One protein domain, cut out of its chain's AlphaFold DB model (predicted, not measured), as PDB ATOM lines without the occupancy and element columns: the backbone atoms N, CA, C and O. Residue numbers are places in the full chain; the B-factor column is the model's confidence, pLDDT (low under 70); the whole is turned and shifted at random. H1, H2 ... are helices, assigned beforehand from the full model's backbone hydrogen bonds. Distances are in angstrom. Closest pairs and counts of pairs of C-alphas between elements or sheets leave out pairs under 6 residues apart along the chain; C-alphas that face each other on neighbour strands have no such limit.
ATOM      1  N   GLN A   2      35.280 -52.578  -2.325       73.12
ATOM      2  CA  GLN A   2      35.141 -51.283  -2.999       73.12
ATOM      3  C   GLN A   2      36.539 -50.689  -3.181       73.12
ATOM      4  O   GLN A   2      37.371 -50.783  -2.279       73.12
ATOM      5  N   GLU A   3      36.825 -50.177  -4.374       84.12
ATOM      6  CA  GLU A   3      38.103 -49.536  -4.659       84.12
ATOM      7  C   GLU A   3      38.109 -48.162  -3.992       84.12
ATOM      8  O   GLU A   3      37.364 -47.264  -4.383       84.12
ATOM      9  N   VAL A   4      38.931 -48.010  -2.958       86.12
ATOM     10  CA  VAL A   4      39.058 -46.734  -2.260       86.12
ATOM     11  C   VAL A   4      39.997 -45.845  -3.056       86.12
ATOM     12  O   VAL A   4      41.208 -46.066  -3.122       86.12
ATOM     13  N   VAL A   5      39.421 -44.812  -3.661       91.69
ATOM     14  CA  VAL A   5      40.167 -43.815  -4.425       91.69
ATOM     15  C   VAL A   5      40.975 -42.934  -3.467       91.69
ATOM     16  O   VAL A   5      40.436 -42.403  -2.492       91.69
ATOM     17  N   LEU A   6      42.265 -42.746  -3.757       91.44
ATOM     18  CA  LEU A   6      43.159 -41.862  -2.997       91.44
ATOM     19  C   LEU A   6      42.562 -40.450  -2.843       91.44
ATOM     20  O   LEU A   6      42.114 -39.854  -3.819       91.44
ATOM     21  N   PHE A   7      42.590 -39.914  -1.616       89.06
ATOM     22  CA  PHE A   7      42.047 -38.598  -1.227       89.06
ATOM     23  C   PHE A   7      40.527 -38.410  -1.367       89.06
ATOM     24  O   PHE A   7      40.030 -37.295  -1.193       89.06
ATOM     25  N   SER A   8      39.773 -39.481  -1.613       91.69
ATOM     26  CA  SER A   8      38.312 -39.451  -1.515       91.69
ATOM     27  C   SER A   8      37.839 -39.279  -0.061       91.69
ATOM     28  O   SER A   8      38.601 -39.481   0.888       91.69
ATOM     29  N   ALA A   9      36.567 -38.914   0.132       89.00
ATOM     30  CA  ALA A   9      35.973 -38.825   1.470       89.00
ATOM     31  C   ALA A   9      36.069 -40.160   2.226       89.00
ATOM     32  O   ALA A   9      36.394 -40.176   3.411       89.00
ATOM     33  N   GLU A  10      35.864 -41.270   1.514       91.56
ATOM     34  CA  GLU A  10      35.983 -42.624   2.051       91.56
ATOM     35  C   GLU A  10      37.405 -42.882   2.546       91.56
ATOM     36  O   GLU A  10      37.578 -43.231   3.709       91.56
ATOM     37  N   TRP A  11      38.423 -42.578   1.730       92.69
ATOM     38  CA  TRP A  11      39.838 -42.739   2.091       92.69
ATOM     39  C   TRP A  11      40.210 -42.030   3.398       92.69
ATOM     40  O   TRP A  11      40.960 -42.566   4.214       92.69
ATOM     41  N   TRP A  12      39.672 -40.827   3.622       92.50
ATOM     42  CA  TRP A  12      39.898 -40.066   4.852       92.50
ATOM     43  C   TRP A  12      39.211 -40.667   6.085       92.50
ATOM     44  O   TRP A  12      39.724 -40.494   7.195       92.50
ATOM     45  N   GLN A  13      38.075 -41.342   5.895       91.69
ATOM     46  CA  GLN A  13      37.222 -41.901   6.950       91.69
ATOM     47  C   GLN A  13      37.469 -43.389   7.230       91.69
ATOM     48  O   GLN A  13      36.912 -43.921   8.190       91.69
ATOM     49  N   GLU A  14      38.316 -44.055   6.445       91.00
ATOM     50  CA  GLU A  14      38.685 -45.449   6.681       91.00
ATOM     51  C   GLU A  14      39.257 -45.660   8.095       91.00
ATOM     52  O   GLU A  14      40.198 -44.954   8.490       91.00
ATOM     53  N   PRO A  15      38.743 -46.645   8.856       91.62
ATOM     54  CA  PRO A  15      39.311 -47.006  10.145       91.62
ATOM     55  C   PRO A  15      40.664 -47.704   9.961       91.62
ATOM     56  O   PRO A  15      40.803 -48.643   9.181       91.62
ATOM     57  N   LEU A  16      41.668 -47.269  10.722       89.75
ATOM     58  CA  LEU A  16      43.041 -47.785  10.662       89.75
ATOM     59  C   LEU A  16      43.296 -48.964  11.617       89.75
ATOM     60  O   LEU A  16      44.383 -49.537  11.623       89.75
ATOM     61  N   GLY A  17      42.314 -49.328  12.444       87.19
ATOM     62  CA  GLY A  17      42.408 -50.421  13.409       87.19
ATOM     63  C   GLY A  17      41.080 -50.681  14.120       87.19
ATOM     64  O   GLY A  17      40.078 -50.029  13.840       87.19
ATOM     65  N   SER A  18      41.070 -51.641  15.047       84.25
ATOM     66  CA  SER A  18      39.857 -52.097  15.748       84.25
ATOM     67  C   SER A  18      39.660 -51.505  17.148       84.25
ATOM     68  O   SER A  18      38.567 -51.591  17.699       84.25
ATOM     69  N   TRP A  19      40.704 -50.924  17.745       82.06
ATOM     70  CA  TRP A  19      40.685 -50.496  19.150       82.06
ATOM     71  C   TRP A  19      40.004 -49.136  19.367       82.06
ATOM     72  O   TRP A  19      39.331 -48.922  20.371       82.06
ATOM     73  N   MET A  20      40.135 -48.218  18.415       82.38
ATOM     74  CA  MET A  20      39.479 -46.912  18.421       82.38
ATOM     75  C   MET A  20      39.170 -46.537  16.975       82.38
ATOM     76  O   MET A  20      39.885 -46.971  16.070       82.38
ATOM     77  N   ALA A  21      38.143 -45.710  16.762       84.06
ATOM     78  CA  ALA A  21      37.759 -45.189  15.448       84.06
ATOM     79  C   ALA A  21      38.780 -44.156  14.915       84.06
ATOM     80  O   ALA A  21      38.441 -43.021  14.585       84.06
ATOM     81  N   TRP A  22      40.058 -44.542  14.881       91.00
ATOM     82  CA  TRP A  22      41.148 -43.785  14.291       91.00
ATOM     83  C   TRP A  22      41.001 -43.814  12.785       91.00
ATOM     84  O   TRP A  22      41.160 -44.856  12.153       91.00
ATOM     85  N   THR A  23      40.732 -42.645  12.226       94.62
ATOM     86  CA  THR A  23      40.720 -42.426  10.783       94.62
ATOM     87  C   THR A  23      41.928 -41.589  10.384       94.62
ATOM     88  O   THR A  23      42.566 -40.945  11.230       94.62
ATOM     89  N   ARG A  24      42.244 -41.541   9.085       94.19
ATOM     90  CA  ARG A  24      43.287 -40.635   8.573       94.19
ATOM     91  C   ARG A  24      42.965 -39.178   8.905       94.19
ATOM     92  O   ARG A  24      43.872 -38.420   9.240       94.19
ATOM     93  N   ALA A  25      41.681 -38.807   8.875       94.25
ATOM     94  CA  ALA A  25      41.220 -37.479   9.267       94.25
ATOM     95  C   ALA A  25      41.511 -37.185  10.749       94.25
ATOM     96  O   ALA A  25      42.020 -36.114  11.078       94.25
ATOM     97  N   THR A  26      41.264 -38.150  11.643       93.50
ATOM     98  CA  THR A  26      41.575 -38.010  13.074       93.50
ATOM     99  C   THR A  26      43.078 -37.827  13.294       93.50
ATOM    100  O   THR A  26      43.482 -36.921  14.018       93.50
ATOM    101  N   ILE A  27      43.920 -38.630  12.633       94.44
ATOM    102  CA  ILE A  27      45.382 -38.485  12.720       94.44
ATOM    103  C   ILE A  27      45.824 -37.103  12.226       94.44
ATOM    104  O   ILE A  27      46.605 -36.437  12.904       94.44
ATOM    105  N   ALA A  28      45.303 -36.644  11.085       95.12
ATOM    106  CA  ALA A  28      45.620 -35.326  10.543       95.12
ATOM    107  C   ALA A  28      45.246 -34.190  11.513       95.12
ATOM    108  O   ALA A  28      46.031 -33.258  11.685       95.12
ATOM    109  N   PHE A  29      44.104 -34.293  12.201       93.50
ATOM    110  CA  PHE A  29      43.708 -33.334  13.236       93.50
ATOM    111  C   PHE A  29      44.710 -33.290  14.399       93.50
ATOM    112  O   PHE A  29      45.168 -32.211  14.772       93.50
ATOM    113  N   PHE A  30      45.117 -34.439  14.946       94.56
ATOM    114  CA  PHE A  30      46.098 -34.460  16.037       94.56
ATOM    115  C   PHE A  30      47.476 -33.959  15.598       94.56
ATOM    116  O   PHE A  30      48.109 -33.209  16.339       94.56
ATOM    117  N   LEU A  31      47.923 -34.305  14.388       97.31
ATOM    118  CA  LEU A  31      49.159 -33.759  13.822       97.31
ATOM    119  C   LEU A  31      49.087 -32.236  13.682       97.31
ATOM    120  O   LEU A  31      50.056 -31.548  14.006       97.31
ATOM    121  N   PHE A  32      47.942 -31.703  13.257       96.38
ATOM    122  CA  PHE A  32      47.710 -30.265  13.201       96.38
ATOM    123  C   PHE A  32      47.814 -29.619  14.590       96.38
ATOM    124  O   PHE A  32      48.547 -28.643  14.740       96.38
ATOM    125  N   ILE A  33      47.168 -30.184  15.617       95.88
ATOM    126  CA  ILE A  33      47.242 -29.668  16.995       95.88
ATOM    127  C   ILE A  33      48.678 -29.697  17.529       95.88
ATOM    128  O   ILE A  33      49.159 -28.689  18.047       95.88
ATOM    129  N   VAL A  34      49.391 -30.815  17.363       97.31
ATOM    130  CA  VAL A  34      50.799 -30.935  17.773       97.31
ATOM    131  C   VAL A  34      51.658 -29.893  17.061       97.31
ATOM    132  O   VAL A  34      52.459 -29.221  17.704       97.31
ATOM    133  N   THR A  35      51.460 -29.701  15.756       97.31
ATOM    134  CA  THR A  35      52.197 -28.701  14.968       97.31
ATOM    135  C   THR A  35      51.878 -27.277  15.421       97.31
ATOM    136  O   THR A  35      52.787 -26.458  15.546       97.31
ATOM    137  N   ALA A  36      50.613 -26.970  15.715       95.00
ATOM    138  CA  ALA A  36      50.196 -25.663  16.214       95.00
ATOM    139  C   ALA A  36      50.843 -25.349  17.574       95.00
ATOM    140  O   ALA A  36      51.413 -24.272  17.757       95.00
ATOM    141  N   ILE A  37      50.834 -26.311  18.503       94.31
ATOM    142  CA  ILE A  37      51.480 -26.178  19.817       94.31
ATOM    143  C   ILE A  37      53.004 -26.067  19.667       94.31
ATOM    144  O   ILE A  37      53.616 -25.192  20.277       94.31
ATOM    145  N   ALA A  38      53.627 -26.899  18.829       95.69
ATOM    146  CA  ALA A  38      55.066 -26.843  18.578       95.69
ATOM    147  C   ALA A  38      55.486 -25.490  17.987       95.69
ATOM    148  O   ALA A  38      56.475 -24.909  18.426       95.69
ATOM    149  N   THR A  39      54.697 -24.943  17.058       93.56
ATOM    150  CA  THR A  39      54.918 -23.605  16.489       93.56
ATOM    151  C   THR A  39      54.882 -22.530  17.576       93.56
ATOM    152  O   THR A  39      55.725 -21.634  17.573       93.56
ATOM    153  N   MET A  40      53.970 -22.638  18.549       91.38
ATOM    154  CA  MET A  40      53.944 -21.736  19.707       91.38
ATOM    155  C   MET A  40      55.174 -21.886  20.596       91.38
ATOM    156  O   MET A  40      55.729 -20.879  21.021       91.38
ATOM    157  N   GLY A  41      55.635 -23.114  20.834       90.69
ATOM    158  CA  GLY A  41      56.872 -23.361  21.578       90.69
ATOM    159  C   GLY A  41      58.094 -22.737  20.898       90.69
ATOM    160  O   GLY A  41      58.896 -22.072  21.550       90.69
ATOM    161  N   VAL A  42      58.201 -22.883  19.575       92.81
ATOM    162  CA  VAL A  42      59.257 -22.250  18.772       92.81
ATOM    163  C   VAL A  42      59.157 -20.724  18.837       92.81
ATOM    164  O   VAL A  42      60.167 -20.051  19.022       92.81
ATOM    165  N   TRP A  43      57.953 -20.158  18.729       89.81
ATOM    166  CA  TRP A  43      57.759 -18.712  18.850       89.81
ATOM    167  C   TRP A  43      58.192 -18.213  20.231       89.81
ATOM    168  O   TRP A  43      58.975 -17.269  20.325       89.81
ATOM    169  N   GLU A  44      57.736 -18.855  21.303       88.44
ATOM    170  CA  GLU A  44      58.070 -18.452  22.669       88.44
ATOM    171  C   GLU A  44      59.578 -18.530  22.938       88.44
ATOM    172  O   GLU A  44      60.124 -17.657  23.610       88.44
ATOM    173  N   TYR A  45      60.273 -19.504  22.339       89.44
ATOM    174  CA  TYR A  45      61.731 -19.592  22.391       89.44
ATOM    175  C   TYR A  45      62.424 -18.358  21.784       89.44
ATOM    176  O   TYR A  45      63.362 -17.826  22.375       89.44
ATOM    177  N   PHE A  46      61.959 -17.872  20.627       89.62
ATOM    178  CA  PHE A  46      62.547 -16.699  19.963       89.62
ATOM    179  C   PHE A  46      62.073 -15.354  20.530       89.62
ATOM    180  O   PHE A  46      62.781 -14.355  20.428       89.62
ATOM    181  N   SER A  47      60.870 -15.295  21.100       84.00
ATOM    182  CA  SER A  47      60.277 -14.075  21.650       84.00
ATOM    183  C   SER A  47      59.652 -14.374  23.015       84.00
ATOM    184  O   SER A  47      58.439 -14.558  23.095       84.00
ATOM    185  N   PRO A  48      60.452 -14.430  24.084       76.25
ATOM    186  CA  PRO A  48      59.969 -14.819  25.402       76.25
ATOM    187  C   PRO A  48      59.054 -13.759  26.030       76.25
ATOM    188  O   PRO A  48      59.254 -12.555  25.855       76.25
ATOM    189  N   GLY A  49      58.070 -14.220  26.805       67.06
ATOM    190  CA  GLY A  49      57.279 -13.398  27.724       67.06
ATOM    191  C   GLY A  49      55.765 -13.481  27.541       67.06
ATOM    192  O   GLY A  49      55.062 -12.697  28.172       67.06
TER     193      GLY A  49
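Overview. This is residues 2 to 49 of the 107 residues of the protein "Small integral membrane protein" of Roseibium sp. TrichSKD4 (UniProt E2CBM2). One long straight helix, H2, makes most of an arm that sticks out, residues 29 to 49, of which 29 to 46 belong to H2, from a small head made of the short helix H1, the first printed residues and the loop that joins the two helices. That arm makes most of the length. The printed part has 48 residues, with H1 then H2 and no named strand, in the class all helix. It is extended, with a radius of gyration of the C-alphas of 16.1 A, and spans 53 by 24 by 9 A.

Along the chain. Find C-alpha 24 at (43.287, -40.635, 8.573); from there H2, residues 24 to 46, runs 32.8 A to C-alpha 46 at (62.547, -16.699, 19.963). Go back to C-alpha 9 at (35.973, -38.825, 1.470) for H1, residues 9 to 13.

Arrangement. Look at residues 24 to 25, with which alone H2 touches H1; the closest C-alphas, those of Trp 12 and Arg 24, are 5.1 A apart. In H1 and H2 every O i to N i+4 pair is within hydrogen-bond range.

Size, cuts and confidence. The C-alphas of Gln 2 and Gly 49, the two farthest apart, are 53.6 A apart. The printed part has no cut, and the link from H1 to H2 is short, with 10 residues. Mean pLDDT of the printed part is 90.1; residue 49 is under 70.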